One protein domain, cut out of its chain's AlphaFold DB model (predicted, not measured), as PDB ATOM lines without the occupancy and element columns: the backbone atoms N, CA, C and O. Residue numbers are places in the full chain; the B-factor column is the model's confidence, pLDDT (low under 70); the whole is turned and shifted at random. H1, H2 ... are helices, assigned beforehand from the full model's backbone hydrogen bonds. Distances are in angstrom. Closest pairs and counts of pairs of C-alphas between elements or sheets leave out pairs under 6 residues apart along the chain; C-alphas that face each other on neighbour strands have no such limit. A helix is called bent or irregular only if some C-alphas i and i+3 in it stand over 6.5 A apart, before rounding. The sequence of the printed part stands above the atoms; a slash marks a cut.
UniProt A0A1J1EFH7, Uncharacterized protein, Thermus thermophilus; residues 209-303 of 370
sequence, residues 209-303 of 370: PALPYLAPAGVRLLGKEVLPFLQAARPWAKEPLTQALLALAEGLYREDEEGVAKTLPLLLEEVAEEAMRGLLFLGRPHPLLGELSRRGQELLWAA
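This is residues 209 to 303 of the 370 residues of an uncharacterized protein of Thermus thermophilus (UniProt A0A1J1EFH7). The long bent helix H1 folds back on itself into two arms lying side by side, H1a and H1b, and both pack on H2. H2, H3 and H4 form a three-helix bundle running up and down, each helix against the one before; H5 packs on the side of H4 away from H2, and H6 lies at the same far end, set crosswise to H4. The printed part has 95 residues with six named helices, H1 to H6 in order along the chain, and no named strand; its class is all helix. It is compact, with a radius of gyration of the C-alphas of 12.3 A, and spans 35 by 26 by 23 A.

H1, residues 209 to 236, was assigned as one helix by its hydrogen bonds but is bent: C-alphas 221 and 224 are 9.3 A apart. Its arms are H1a, residues 209 to 221, 20.1 A long from C-alpha 209 at (-8.288, -33.400, -2.875), and H1b, residues 224 to 236, 21.2 A long. H2 covers residues 240 to 254 and is 20.8 A long; H3, residues 257 to 270, is 20.3 A; H4, residues 272 to 281, is 14.1 A. H5 covers residues 287 to 291, and H6 residues 294 to 300, ending with C-alpha 300 at (-13.510, -54.117, 3.632). H1a, H1b and H3 are irregular, with C-alphas 213 and 216 at 7.3 A, 225 and 228 at 7.2 A, and 262 and 265 at 7.1 A.

H1a and H1b touch at a shallow tilt of 18 degrees, opposite ways; their closest C-alphas, of Leu 211 and Ala 233, are 5.0 A apart. H1a touches H2, the same way at a shallow tilt of 26 degrees, closest at the C-alphas of Pro 216 and Ala 249, 4.3 A. H1b and H2 form a helical hairpin, closest at the C-alphas of Arg 234 and Leu 246, 7.3 A. H2 and H3 form another, with the C-alphas of Gly 251 and Val 260 5.1 A apart, as do H3 and H4, with those of Leu 267 and Ala 275 5.1 A apart. H4 touches H5, closest at the C-alphas of Met 276 and Leu 289, 6.3 A. H4 and H6 only just touch, with 3 pairs of C-alphas within 8 A, and are about perpendicular at 80 degrees; the closest C-alphas, of Arg 277 and Leu 300, are 5.6 A apart. H1b and H4 are apart. Every O i to N i+4 pair is within hydrogen-bond range in H2, H4 and H6, against 6 of 9 in H1a, 5 of 9 in H1b, 5 of 10 in H3 and 0 of 1 in H5, where 2 of 2 O i to N i+3 pairs are.

The C-alphas farthest apart, of Pro 235 and Arg 294, are 35.5 A apart. The printed part has no cut, and its five links are tight. Mean pLDDT of the printed part is 91.3; residues 302 to 303 are under 70.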
ATOM      1  N   PRO A 209      -9.163 -32.464  -2.161       88.12
ATOM      2  CA  PRO A 209      -8.288 -33.400  -2.875       88.12
ATOM      3  C   PRO A 209      -8.232 -34.823  -2.292       88.12
ATOM      4  O   PRO A 209      -7.805 -35.743  -2.983       88.12
ATOM      5  N   ALA A 210      -8.634 -35.021  -1.033       88.44
ATOM      6  CA  ALA A 210      -8.631 -36.322  -0.369       88.44
ATOM      7  C   ALA A 210      -9.902 -37.145  -0.653       88.44
ATOM      8  O   ALA A 210      -9.897 -38.356  -0.440       88.44
ATOM      9  N   LEU A 211     -10.978 -36.522  -1.153       91.12
ATOM     10  CA  LEU A 211     -12.270 -37.190  -1.354       91.12
ATOM     11  C   LEU A 211     -12.187 -38.444  -2.250       91.12
ATOM     12  O   LEU A 211     -12.783 -39.450  -1.865       91.12
ATOM     13  N   PRO A 212     -11.431 -38.470  -3.373       93.50
ATOM     14  CA  PRO A 212     -11.302 -39.687  -4.181       93.50
ATOM     15  C   PRO A 212     -10.734 -40.886  -3.410       93.50
ATOM     16  O   PRO A 212     -11.148 -42.014  -3.655       93.50
ATOM     17  N   TYR A 213      -9.838 -40.658  -2.444       91.25
ATOM     18  CA  TYR A 213      -9.257 -41.724  -1.617       91.25
ATOM     19  C   TYR A 213     -10.249 -42.306  -0.609       91.25
ATOM     20  O   TYR A 213     -10.128 -43.460  -0.216       91.25
ATOM     21  N   LEU A 214     -11.240 -41.516  -0.201       90.19
ATOM     22  CA  LEU A 214     -12.282 -41.936   0.733       90.19
ATOM     23  C   LEU A 214     -13.500 -42.542   0.009       90.19
ATOM     24  O   LEU A 214     -14.368 -43.130   0.657       90.19
ATOM     25  N   ALA A 215     -13.571 -42.409  -1.324       92.50
ATOM     26  CA  ALA A 215     -14.725 -42.784  -2.138       92.50
ATOM     27  C   ALA A 215     -15.142 -44.261  -1.989       92.50
ATOM     28  O   ALA A 215     -16.304 -44.494  -1.643       92.50
ATOM     29  N   PRO A 216     -14.247 -45.256  -2.157       91.75
ATOM     30  CA  PRO A 216     -14.645 -46.666  -2.105       91.75
ATOM     31  C   PRO A 216     -15.231 -47.088  -0.751       91.75
ATOM     32  O   PRO A 216     -16.282 -47.725  -0.683       91.75
ATOM     33  N   ALA A 217     -14.599 -46.679   0.349       86.75
ATOM     34  CA  ALA A 217     -15.107 -46.960   1.687       86.75
ATOM     35  C   ALA A 217     -16.404 -46.200   1.994       86.75
ATOM     36  O   ALA A 217     -17.288 -46.731   2.669       86.75
ATOM     37  N   GLY A 218     -16.551 -44.980   1.467       86.50
ATOM     38  CA  GLY A 218     -17.794 -44.220   1.548       86.50
ATOM     39  C   GLY A 218     -18.982 -44.992   0.972       86.50
ATOM     40  O   GLY A 218     -20.045 -44.998   1.586       86.50
ATOM     41  N   VAL A 219     -18.797 -45.701  -0.149       88.81
ATOM     42  CA  VAL A 219     -19.857 -46.515  -0.776       88.81
ATOM     43  C   VAL A 219     -20.324 -47.618   0.162       88.81
ATOM     44  O   VAL A 219     -21.524 -47.760   0.384       88.81
ATOM     45  N   ARG A 220     -19.383 -48.346   0.775       83.00
ATOM     46  CA  ARG A 220     -19.694 -49.408   1.742       83.00
ATOM     47  C   ARG A 220     -20.516 -48.882   2.920       83.00
ATOM     48  O   ARG A 220     -21.491 -49.500   3.328       83.00
ATOM     49  N   LEU A 221     -20.090 -47.758   3.492       82.94
ATOM     50  CA  LEU A 221     -20.609 -47.281   4.773       82.94
ATOM     51  C   LEU A 221     -21.872 -46.419   4.652       82.94
ATOM     52  O   LEU A 221     -22.714 -46.424   5.549       82.94
ATOM     53  N   LEU A 222     -22.015 -45.664   3.562       82.56
ATOM     54  CA  LEU A 222     -23.171 -44.795   3.326       82.56
ATOM     55  C   LEU A 222     -24.230 -45.446   2.435       82.56
ATOM     56  O   LEU A 222     -25.393 -45.036   2.482       82.56
ATOM     57  N   GLY A 223     -23.868 -46.455   1.639       82.06
ATOM     58  CA  GLY A 223     -24.773 -47.068   0.672       82.06
ATOM     59  C   GLY A 223     -25.353 -46.016  -0.273       82.06
ATOM     60  O   GLY A 223     -24.621 -45.261  -0.911       82.06
ATOM     61  N   LYS A 224     -26.686 -45.906  -0.328       80.56
ATOM     62  CA  LYS A 224     -27.381 -44.966  -1.227       80.56
ATOM     63  C   LYS A 224     -27.078 -43.488  -0.947       80.56
ATOM     64  O   LYS A 224     -27.162 -42.678  -1.866       80.56
ATOM     65  N   GLU A 225     -26.690 -43.139   0.280       85.06
ATOM     66  CA  GLU A 225     -26.364 -41.759   0.670       85.06
ATOM     67  C   GLU A 225     -25.000 -41.281   0.136       85.06
ATOM     68  O   GLU A 225     -24.669 -40.106   0.270       85.06
ATOM     69  N   VAL A 226     -24.201 -42.156  -0.487       88.88
ATOM     70  CA  VAL A 226     -22.856 -41.812  -0.977       88.88
ATOM     71  C   VAL A 226     -22.868 -40.890  -2.207       88.88
ATOM     72  O   VAL A 226     -21.873 -40.226  -2.493       88.88
ATOM     73  N   LEU A 227     -23.976 -40.824  -2.957       91.06
ATOM     74  CA  LEU A 227     -24.014 -40.181  -4.276       91.06
ATOM     75  C   LEU A 227     -23.547 -38.706  -4.281       91.06
ATOM     76  O   LEU A 227     -22.704 -38.378  -5.121       91.06
ATOM     77  N   PRO A 228     -24.003 -37.819  -3.372       90.81
ATOM     78  CA  PRO A 228     -23.517 -36.437  -3.330       90.81
ATOM     79  C   PRO A 228     -22.005 -36.350  -3.091       90.81
ATOM     80  O   PRO A 228     -21.324 -35.498  -3.657       90.81
ATOM     81  N   PHE A 229     -21.460 -37.271  -2.297       90.25
ATOM     82  CA  PHE A 229     -20.032 -37.341  -2.021       90.25
ATOM     83  C   PHE A 229     -19.229 -37.820  -3.243       90.25
ATOM     84  O   PHE A 229     -18.216 -37.204  -3.576       90.25
ATOM     85  N   LEU A 230     -19.710 -38.827  -3.986       93.88
ATOM     86  CA  LEU A 230     -19.076 -39.231  -5.251       93.88
ATOM     87  C   LEU A 230     -19.069 -38.079  -6.267       93.88
ATOM     88  O   LEU A 230     -18.068 -37.847  -6.945       93.88
ATOM     89  N   GLN A 231     -20.161 -37.310  -6.340       93.50
ATOM     90  CA  GLN A 231     -20.240 -36.121  -7.191       93.50
ATOM     91  C   GLN A 231     -19.228 -35.044  -6.770       93.50
ATOM     92  O   GLN A 231     -18.572 -34.463  -7.634       93.50
ATOM     93  N   ALA A 232     -19.054 -34.820  -5.464       92.38
ATOM     94  CA  ALA A 232     -18.076 -33.874  -4.930       92.38
ATOM     95  C   ALA A 232     -16.616 -34.312  -5.160       92.38
ATOM     96  O   ALA A 232     -15.744 -33.459  -5.307       92.38
ATOM     97  N   ALA A 233     -16.340 -35.620  -5.228       94.25
ATOM     98  CA  ALA A 233     -15.000 -36.156  -5.472       94.25
ATOM     99  C   ALA A 233     -14.543 -36.027  -6.941       94.25
ATOM    100  O   ALA A 233     -13.348 -35.862  -7.197       94.25
ATOM    101  N   ARG A 234     -15.470 -36.049  -7.911       95.69
ATOM    102  CA  ARG A 234     -15.175 -36.014  -9.364       95.69
ATOM    103  C   ARG A 234     -14.190 -34.925  -9.808       95.69
ATOM    104  O   ARG A 234     -13.237 -35.268 -10.503       95.69
ATOM    105  N   PRO A 235     -14.338 -33.643  -9.416       96.25
ATOM    106  CA  PRO A 235     -13.421 -32.581  -9.850       96.25
ATOM    107  C   PRO A 235     -11.977 -32.757  -9.351       96.25
ATOM    108  O   PRO A 235     -11.064 -32.092  -9.846       96.25
ATOM    109  N   TRP A 236     -11.773 -33.628  -8.361       94.62
ATOM    110  CA  TRP A 236     -10.493 -33.863  -7.695       94.62
ATOM    111  C   TRP A 236      -9.804 -35.153  -8.144       94.62
ATOM    112  O   TRP A 236      -8.621 -35.333  -7.861       94.62
ATOM    113  N   ALA A 237     -10.487 -36.007  -8.912       93.81
ATOM    114  CA  ALA A 237      -9.912 -37.191  -9.543       93.81
ATOM    115  C   ALA A 237      -9.104 -36.818 -10.803       93.81
ATOM    116  O   ALA A 237      -9.511 -37.054 -11.941       93.81
ATOM    117  N   LYS A 238      -7.963 -36.154 -10.597       89.88
ATOM    118  CA  LYS A 238      -7.127 -35.597 -11.677       89.88
ATOM    119  C   LYS A 238      -5.988 -36.513 -12.110       89.88
ATOM    120  O   LYS A 238      -5.455 -36.344 -13.200       89.88
ATOM    121  N   GLU A 239      -5.611 -37.453 -11.255       90.12
ATOM    122  CA  GLU A 239      -4.480 -38.355 -11.469       90.12
ATOM    123  C   GLU A 239      -4.979 -39.776 -11.747       90.12
ATOM    124  O   GLU A 239      -6.059 -40.129 -11.266       90.12
ATOM    125  N   PRO A 240      -4.206 -40.624 -12.450       93.50
ATOM    126  CA  PRO A 240      -4.633 -41.985 -12.782       93.50
ATOM    127  C   PRO A 240      -5.128 -42.788 -11.571       93.50
ATOM    128  O   PRO A 240      -6.178 -43.421 -11.637       93.50
ATOM    129  N   LEU A 241      -4.423 -42.701 -10.436       92.81
ATOM    130  CA  LEU A 241      -4.825 -43.393  -9.213       92.81
ATOM    131  C   LEU A 241      -6.153 -42.861  -8.652       92.81
ATOM    132  O   LEU A 241      -7.053 -43.638  -8.348       92.81
ATOM    133  N   THR A 242      -6.304 -41.539  -8.534       94.94
ATOM    134  CA  THR A 242      -7.542 -40.941  -8.003       94.94
ATOM    135  C   THR A 242      -8.737 -41.161  -8.933       94.94
ATOM    136  O   THR A 242      -9.861 -41.305  -8.455       94.94
ATOM    137  N   GLN A 243      -8.503 -41.269 -10.243       96.88
ATOM    138  CA  GLN A 243      -9.505 -41.689 -11.225       96.88
ATOM    139  C   GLN A 243      -9.910 -43.150 -11.040       96.88
ATOM    140  O   GLN A 243     -11.103 -43.440 -11.036       96.88
ATOM    141  N   ALA A 244      -8.953 -44.059 -10.836       97.81
ATOM    142  CA  ALA A 244      -9.249 -45.470 -10.595       97.81
ATOM    143  C   ALA A 244      -9.996 -45.699  -9.274       97.81
ATOM    144  O   ALA A 244     -10.948 -46.472  -9.252       97.81
ATOM    145  N   LEU A 245      -9.631 -44.993  -8.198       97.75
ATOM    146  CA  LEU A 245     -10.338 -45.063  -6.912       97.75
ATOM    147  C   LEU A 245     -11.780 -44.555  -7.024       97.75
ATOM    148  O   LEU A 245     -12.705 -45.181  -6.509       97.75
ATOM    149  N   LEU A 246     -11.993 -43.451  -7.743       97.50
ATOM    150  CA  LEU A 246     -13.339 -42.949  -7.995       97.50
ATOM    151  C   LEU A 246     -14.142 -43.899  -8.896       97.50
ATOM    152  O   LEU A 246     -15.309 -44.150  -8.614       97.50
ATOM    153  N   ALA A 247     -13.530 -44.452  -9.945       97.94
ATOM    154  CA  ALA A 247     -14.166 -45.431 -10.823       97.94
ATOM    155  C   ALA A 247     -14.539 -46.718 -10.072       97.94
ATOM    156  O   ALA A 247     -15.631 -47.242 -10.283       97.94
ATOM    157  N   LEU A 248     -13.687 -47.180  -9.148       98.06
ATOM    158  CA  LEU A 248     -13.991 -48.297  -8.257       98.06
ATOM    159  C   LEU A 248     -15.231 -47.963  -7.432       98.06
ATOM    160  O   LEU A 248     -16.183 -48.733  -7.424       98.06
ATOM    161  N   ALA A 249     -15.255 -46.798  -6.782       96.62
ATOM    162  CA  ALA A 249     -16.390 -46.378  -5.970       96.62
ATOM    163  C   ALA A 249     -17.692 -46.280  -6.790       96.62
ATOM    164  O   ALA A 249     -18.739 -46.759  -6.360       96.62
ATOM    165  N   GLU A 250     -17.641 -45.705  -7.993       96.44
ATOM    166  CA  GLU A 250     -18.805 -45.642  -8.880       96.44
ATOM    167  C   GLU A 250     -19.279 -47.028  -9.335       96.44
ATOM    168  O   GLU A 250     -20.488 -47.258  -9.391       96.44
ATOM    169  N   GLY A 251     -18.351 -47.942  -9.630       96.19
ATOM    170  CA  GLY A 251     -18.662 -49.326  -9.979       96.19
ATOM    171  C   GLY A 251     -19.321 -50.070  -8.819       96.19
ATOM    172  O   GLY A 251     -20.391 -50.642  -8.993       96.19
ATOM    173  N   LEU A 252     -18.754 -49.962  -7.612       94.06
ATOM    174  CA  LEU A 252     -19.324 -50.534  -6.388       94.06
ATOM    175  C   LEU A 252     -20.727 -49.980  -6.097       94.06
ATOM    176  O   LEU A 252     -21.614 -50.727  -5.700       94.06
ATOM    177  N   TYR A 253     -20.950 -48.679  -6.308       94.00
ATOM    178  CA  TYR A 253     -22.250 -48.042  -6.087       94.00
ATOM    179  C   TYR A 253     -23.321 -48.494  -7.090       94.00
ATOM    180  O   TYR A 253     -24.492 -48.602  -6.732       94.00
ATOM    181  N   ARG A 254     -22.931 -48.720  -8.352       93.62
ATOM    182  CA  ARG A 254     -23.831 -49.162  -9.433       93.62
ATOM    183  C   ARG A 254     -23.971 -50.680  -9.526       93.62
ATOM    184  O   ARG A 254     -24.721 -51.137 -10.381       93.62
ATOM    185  N   GLU A 255     -23.240 -51.420  -8.697       91.75
ATOM    186  CA  GLU A 255     -23.085 -52.872  -8.807       91.75
ATOM    187  C   GLU A 255     -22.563 -53.298 -10.204       91.75
ATOM    188  O   GLU A 255     -22.942 -54.328 -10.752       91.75
ATOM    189  N   ASP A 256     -21.677 -52.487 -10.798       95.38
ATOM    190  CA  ASP A 256     -21.080 -52.714 -12.121       95.38
ATOM    191  C   ASP A 256     -19.783 -53.531 -12.012       95.38
ATOM    192  O   ASP A 256     -18.689 -52.993 -11.807       95.38
ATOM    193  N   GLU A 257     -19.907 -54.850 -12.164       95.88
ATOM    194  CA  GLU A 257     -18.779 -55.788 -12.117       95.88
ATOM    195  C   GLU A 257     -17.697 -55.504 -13.166       95.88
ATOM    196  O   GLU A 257     -16.501 -55.604 -12.873       95.88
ATOM    197  N   GLU A 258     -18.084 -55.136 -14.389       96.94
ATOM    198  CA  GLU A 258     -17.121 -54.865 -15.457       96.94
ATOM    199  C   GLU A 258     -16.342 -53.577 -15.164       96.94
ATOM    200  O   GLU A 258     -15.115 -53.535 -15.312       96.94
ATOM    201  N   GLY A 259     -17.044 -52.543 -14.696       96.25
ATOM    202  CA  GLY A 259     -16.456 -51.293 -14.232       96.25
ATOM    203  C   GLY A 259     -15.458 -51.508 -13.097       96.25
ATOM    204  O   GLY A 259     -14.327 -51.028 -13.184       96.25
ATOM    205  N   VAL A 260     -15.822 -52.292 -12.076       97.44
ATOM    206  CA  VAL A 260     -14.916 -52.627 -10.964       97.44
ATOM    207  C   VAL A 260     -13.692 -53.393 -11.471       97.44
ATOM    208  O   VAL A 260     -12.561 -53.017 -11.155       97.44
ATOM    209  N   ALA A 261     -13.879 -54.410 -12.317       97.62
ATOM    210  CA  ALA A 261     -12.781 -55.219 -12.845       97.62
ATOM    211  C   ALA A 261     -11.743 -54.396 -13.630       97.62
ATOM    212  O   ALA A 261     -10.546 -54.668 -13.527       97.62
ATOM    213  N   LYS A 262     -12.173 -53.362 -14.368       97.88
ATOM    214  CA  LYS A 262     -11.278 -52.467 -15.128       97.88
ATOM    215  C   LYS A 262     -10.327 -51.656 -14.247       97.88
ATOM    216  O   LYS A 262      -9.272 -51.246 -14.724       97.88
ATOM    217  N   THR A 263     -10.668 -51.430 -12.979       97.88
ATOM    218  CA  THR A 263      -9.820 -50.662 -12.049       97.88
ATOM    219  C   THR A 263      -8.701 -51.494 -11.427       97.88
ATOM    220  O   THR A 263      -7.661 -50.948 -11.054       97.88
ATOM    221  N   LEU A 264      -8.880 -52.818 -11.354       96.88
ATOM    222  CA  LEU A 264      -7.996 -53.711 -10.607       96.88
ATOM    223  C   LEU A 264      -6.523 -53.675 -11.039       96.88
ATOM    224  O   LEU A 264      -5.693 -53.673 -10.135       96.88
ATOM    225  N   PRO A 265      -6.151 -53.623 -12.337       95.81
ATOM    226  CA  PRO A 265      -4.740 -53.649 -12.723       95.81
ATOM    227  C   PRO A 265      -3.915 -52.533 -12.073       95.81
ATOM    228  O   PRO A 265      -2.854 -52.807 -11.528       95.81
ATOM    229  N   LEU A 266      -4.433 -51.299 -12.055       95.44
ATOM    230  CA  LEU A 266      -3.737 -50.176 -11.422       95.44
ATOM    231  C   LEU A 266      -3.784 -50.275  -9.892       95.44
ATOM    232  O   LEU A 266      -2.787 -50.027  -9.220       95.44
ATOM    233  N   LEU A 267      -4.937 -50.642  -9.327       95.94
ATOM    234  CA  LEU A 267      -5.091 -50.711  -7.874       95.94
ATOM    235  C   LEU A 267      -4.237 -51.820  -7.250       95.94
ATOM    236  O   LEU A 267      -3.716 -51.626  -6.160       95.94
ATOM    237  N   LEU A 268      -4.034 -52.947  -7.934       94.50
ATOM    238  CA  LEU A 268      -3.138 -54.010  -7.467       94.50
ATOM    239  C   LEU A 268      -1.673 -53.555  -7.387       94.50
ATOM    240  O   LEU A 268      -0.916 -54.102  -6.587       94.50
ATOM    241  N   GLU A 269      -1.271 -52.572  -8.195       91.25
ATOM    242  CA  GLU A 269       0.089 -52.025  -8.194       91.25
ATOM    243  C   GLU A 269       0.278 -50.885  -7.181       91.25
ATOM    244  O   GLU A 269       1.360 -50.748  -6.606       91.25
ATOM    245  N   GLU A 270      -0.762 -50.076  -6.956       90.25
ATOM    246  CA  GLU A 270      -0.657 -48.806  -6.223       90.25
ATOM    247  C   GLU A 270      -1.387 -48.799  -4.865       90.25
ATOM    248  O   GLU A 270      -0.931 -48.147  -3.926       90.25
ATOM    249  N   VAL A 271      -2.531 -49.484  -4.735       92.88
ATOM    250  CA  VAL A 271      -3.380 -49.475  -3.524       92.88
ATOM    251  C   VAL A 271      -4.097 -50.821  -3.367       92.88
ATOM    252  O   VAL A 271      -5.306 -50.951  -3.581       92.88
ATOM    253  N   ALA A 272      -3.339 -51.842  -2.970       94.38
ATOM    254  CA  ALA A 272      -3.824 -53.214  -2.870       94.38
ATOM    255  C   ALA A 272      -5.028 -53.380  -1.928       94.38
ATOM    256  O   ALA A 272      -5.888 -54.205  -2.205       94.38
ATOM    257  N   GLU A 273      -5.133 -52.591  -0.852       93.31
ATOM    258  CA  GLU A 273      -6.303 -52.608   0.043       93.31
ATOM    259  C   GLU A 273      -7.614 -52.338  -0.716       93.31
ATOM    260  O   GLU A 273      -8.606 -53.047  -0.541       93.31
ATOM    261  N   GLU A 274      -7.617 -51.355  -1.619       94.94
ATOM    262  CA  GLU A 274      -8.803 -51.026  -2.413       94.94
ATOM    263  C   GLU A 274      -9.007 -52.013  -3.570       94.94
ATOM    264  O   GLU A 274     -10.144 -52.329  -3.927       94.94
ATOM    265  N   ALA A 275      -7.927 -52.612  -4.084       96.25
ATOM    266  CA  ALA A 275      -8.038 -53.761  -4.978       96.25
ATOM    267  C   ALA A 275      -8.705 -54.963  -4.287       96.25
ATOM    268  O   ALA A 275      -9.567 -55.601  -4.889       96.25
ATOM    269  N   MET A 276      -8.366 -55.259  -3.024       95.94
ATOM    270  CA  MET A 276      -9.015 -56.319  -2.239       95.94
ATOM    271  C   MET A 276     -10.515 -56.053  -2.086       95.94
ATOM    272  O   MET A 276     -11.301 -56.985  -2.232       95.94
ATOM    273  N   ARG A 277     -10.935 -54.795  -1.876       94.19
ATOM    274  CA  ARG A 277     -12.363 -54.425  -1.855       94.19
ATOM    275  C   ARG A 277     -13.059 -54.780  -3.169       94.19
ATOM    276  O   ARG A 277     -14.107 -55.420  -3.151       94.19
ATOM    277  N   GLY A 278     -12.460 -54.414  -4.303       95.50
ATOM    278  CA  GLY A 278     -12.977 -54.777  -5.625       95.50
ATOM    279  C   GLY A 278     -13.003 -56.292  -5.863       95.50
ATOM    280  O   GLY A 278     -13.974 -56.818  -6.395       95.50
ATOM    281  N   LEU A 279     -11.973 -57.019  -5.428       95.81
ATOM    282  CA  LEU A 279     -11.899 -58.480  -5.542       95.81
ATOM    283  C   LEU A 279     -12.980 -59.189  -4.714       95.81
ATOM    284  O   LEU A 279     -13.600 -60.125  -5.217       95.81
ATOM    285  N   LEU A 280     -13.226 -58.721  -3.484       93.19
ATOM    286  CA  LEU A 280     -14.305 -59.216  -2.626       93.19
ATOM    287  C   LEU A 280     -15.678 -58.954  -3.253       93.19
ATOM    288  O   LEU A 280     -16.512 -59.854  -3.265       93.19
ATOM    289  N   PHE A 281     -15.898 -57.760  -3.815       92.81
ATOM    290  CA  PHE A 281     -17.133 -57.442  -4.538       92.81
ATOM    291  C   PHE A 281     -17.379 -58.392  -5.713       92.81
ATOM    292  O   PHE A 281     -18.480 -58.906  -5.863       92.81
ATOM    293  N   LEU A 282     -16.341 -58.680  -6.499       93.50
ATOM    294  CA  LEU A 282     -16.432 -59.583  -7.647       93.50
ATOM    295  C   LEU A 282     -16.451 -61.074  -7.270       93.50
ATOM    296  O   LEU A 282     -16.529 -61.918  -8.161       93.50
ATOM    297  N   GLY A 283     -16.268 -61.425  -5.991       88.94
ATOM    298  CA  GLY A 283     -16.119 -62.815  -5.552       88.94
ATOM    299  C   GLY A 283     -14.932 -63.547  -6.197       88.94
ATOM    300  O   GLY A 283     -14.965 -64.770  -6.345       88.94
ATOM    301  N   ARG A 284     -13.889 -62.822  -6.628       85.81
ATOM    302  CA  ARG A 284     -12.741 -63.407  -7.340       85.81
ATOM    303  C   ARG A 284     -11.651 -63.841  -6.360       85.81
ATOM    304  O   ARG A 284     -11.171 -63.005  -5.594       85.81
ATOM    305  N   PRO A 285     -11.189 -65.102  -6.408       87.94
ATOM    306  CA  PRO A 285     -10.084 -65.539  -5.566       87.94
ATOM    307  C   PRO A 285      -8.793 -64.824  -5.973       87.94
ATOM    308  O   PRO A 285      -8.476 -64.699  -7.157       87.94
ATOM    309  N   HIS A 286      -8.027 -64.377  -4.983       92.75
ATOM    310  CA  HIS A 286      -6.725 -63.753  -5.193       92.75
ATOM    311  C   HIS A 286      -5.833 -63.976  -3.964       92.75
ATOM    312  O   HIS A 286      -6.351 -63.903  -2.848       92.75
ATOM    313  N   PRO A 287      -4.509 -64.188  -4.117       92.62
ATOM    314  CA  PRO A 287      -3.609 -64.423  -2.983       92.62
ATOM    315  C   PRO A 287      -3.677 -63.344  -1.898       92.62
ATOM    316  O   PRO A 287      -3.666 -63.660  -0.715       92.62
ATOM    317  N   LEU A 288      -3.835 -62.078  -2.302       92.69
ATOM    318  CA  LEU A 288      -3.967 -60.948  -1.374       92.69
ATOM    319  C   LEU A 288      -5.177 -61.060  -0.436       92.69
ATOM    320  O   LEU A 288      -5.126 -60.537   0.669       92.69
ATOM    321  N   LEU A 289      -6.251 -61.755  -0.826       91.44
ATOM    322  CA  LEU A 289      -7.391 -61.960   0.072       91.44
ATOM    323  C   LEU A 289      -7.041 -62.871   1.259       91.44
ATOM    324  O   LEU A 289      -7.706 -62.796   2.286       91.44
ATOM    325  N   GLY A 290      -5.993 -63.696   1.148       90.00
ATOM    326  CA  GLY A 290      -5.492 -64.530   2.246       90.00
ATOM    327  C   GLY A 290      -4.725 -63.762   3.331       90.00
ATOM    328  O   GLY A 290      -4.450 -64.320   4.397       90.00
ATOM    329  N   GLU A 291      -4.383 -62.496   3.075       94.56
ATOM    330  CA  GLU A 291      -3.802 -61.585   4.071       94.56
ATOM    331  C   GLU A 291      -4.865 -61.001   5.007       94.56
ATOM    332  O   GLU A 291      -4.538 -60.577   6.115       94.56
ATOM    333  N   LEU A 292      -6.132 -61.005   4.582       92.44
ATOM    334  CA  LEU A 292      -7.253 -60.551   5.394       92.44
ATOM    335  C   LEU A 292      -7.701 -61.650   6.354       92.44
ATOM    336  O   LEU A 292      -7.881 -62.804   5.956       92.44
ATOM    337  N   SER A 293      -7.973 -61.266   7.597       89.56
ATOM    338  CA  SER A 293      -8.784 -62.078   8.498       89.56
ATOM    339  C   SER A 293     -10.228 -62.141   8.005       89.56
ATOM    340  O   SER A 293     -10.656 -61.327   7.175       89.56
ATOM    341  N   ARG A 294     -11.031 -63.065   8.541       84.19
ATOM    342  CA  ARG A 294     -12.476 -63.081   8.252       84.19
ATOM    343  C   ARG A 294     -13.112 -61.729   8.582       84.19
ATOM    344  O   ARG A 294     -13.878 -61.186   7.787       84.19
ATOM    345  N   ARG A 295     -12.735 -61.156   9.726       83.12
ATOM    346  CA  ARG A 295     -13.165 -59.817  10.137       83.12
ATOM    347  C   ARG A 295     -12.688 -58.735   9.171       83.12
ATOM    348  O   ARG A 295     -13.464 -57.844   8.843       83.12
ATOM    349  N   GLY A 296     -11.450 -58.812   8.691       88.56
ATOM    350  CA  GLY A 296     -10.910 -57.878   7.706       88.56
ATOM    351  C   GLY A 296     -11.673 -57.898   6.383       88.56
ATOM    352  O   GLY A 296     -11.921 -56.847   5.794       88.56
ATOM    353  N   GLN A 297     -12.125 -59.075   5.944       87.81
ATOM    354  CA  GLN A 297     -13.000 -59.192   4.776       87.81
ATOM    355  C   GLN A 297     -14.343 -58.499   5.025       87.81
ATOM    356  O   GLN A 297     -14.764 -57.686   4.209       87.81
ATOM    357  N   GLU A 298     -14.977 -58.730   6.178       81.25
ATOM    358  CA  GLU A 298     -16.228 -58.058   6.560       81.25
ATOM    359  C   GLU A 298     -16.057 -56.533   6.705       81.25
ATOM    360  O   GLU A 298     -16.947 -55.757   6.340       81.25
ATOM    361  N   LEU A 299     -14.896 -56.090   7.195       84.06
ATOM    362  CA  LEU A 299     -14.509 -54.686   7.307       84.06
ATOM    363  C   LEU A 299     -14.388 -54.021   5.931       84.06
ATOM    364  O   LEU A 299     -14.903 -52.918   5.740       84.06
ATOM    365  N   LEU A 300     -13.715 -54.667   4.973       87.56
ATOM    366  CA  LEU A 300     -13.510 -54.117   3.632       87.56
ATOM    367  C   LEU A 300     -14.760 -54.244   2.764       87.56
ATOM    368  O   LEU A 300     -15.191 -53.270   2.149       87.56
ATOM    369  N   TRP A 301     -15.365 -55.418   2.697       84.00
ATOM    370  CA  TRP A 301     -16.523 -55.650   1.850       84.00
ATOM    371  C   TRP A 301     -17.318 -56.856   2.349       84.00
ATOM    372  O   TRP A 301     -16.963 -58.007   2.108       84.00
ATOM    373  N   ALA A 302     -18.417 -56.592   3.053       68.25
ATOM    374  CA  ALA A 302     -19.316 -57.647   3.494       68.25
ATOM    375  C   ALA A 302     -20.182 -58.113   2.313       68.25
ATOM    376  O   ALA A 302     -21.003 -57.350   1.800       68.25
ATOM    377  N   ALA A 303     -20.033 -59.377   1.907       47.78
ATOM    378  CA  ALA A 303     -21.034 -60.072   1.105       47.78
ATOM    379  C   ALA A 303     -22.268 -60.306   1.996       47.78
ATOM    380  O   ALA A 303     -22.352 -61.307   2.698       47.78
TER     381      ALA A 303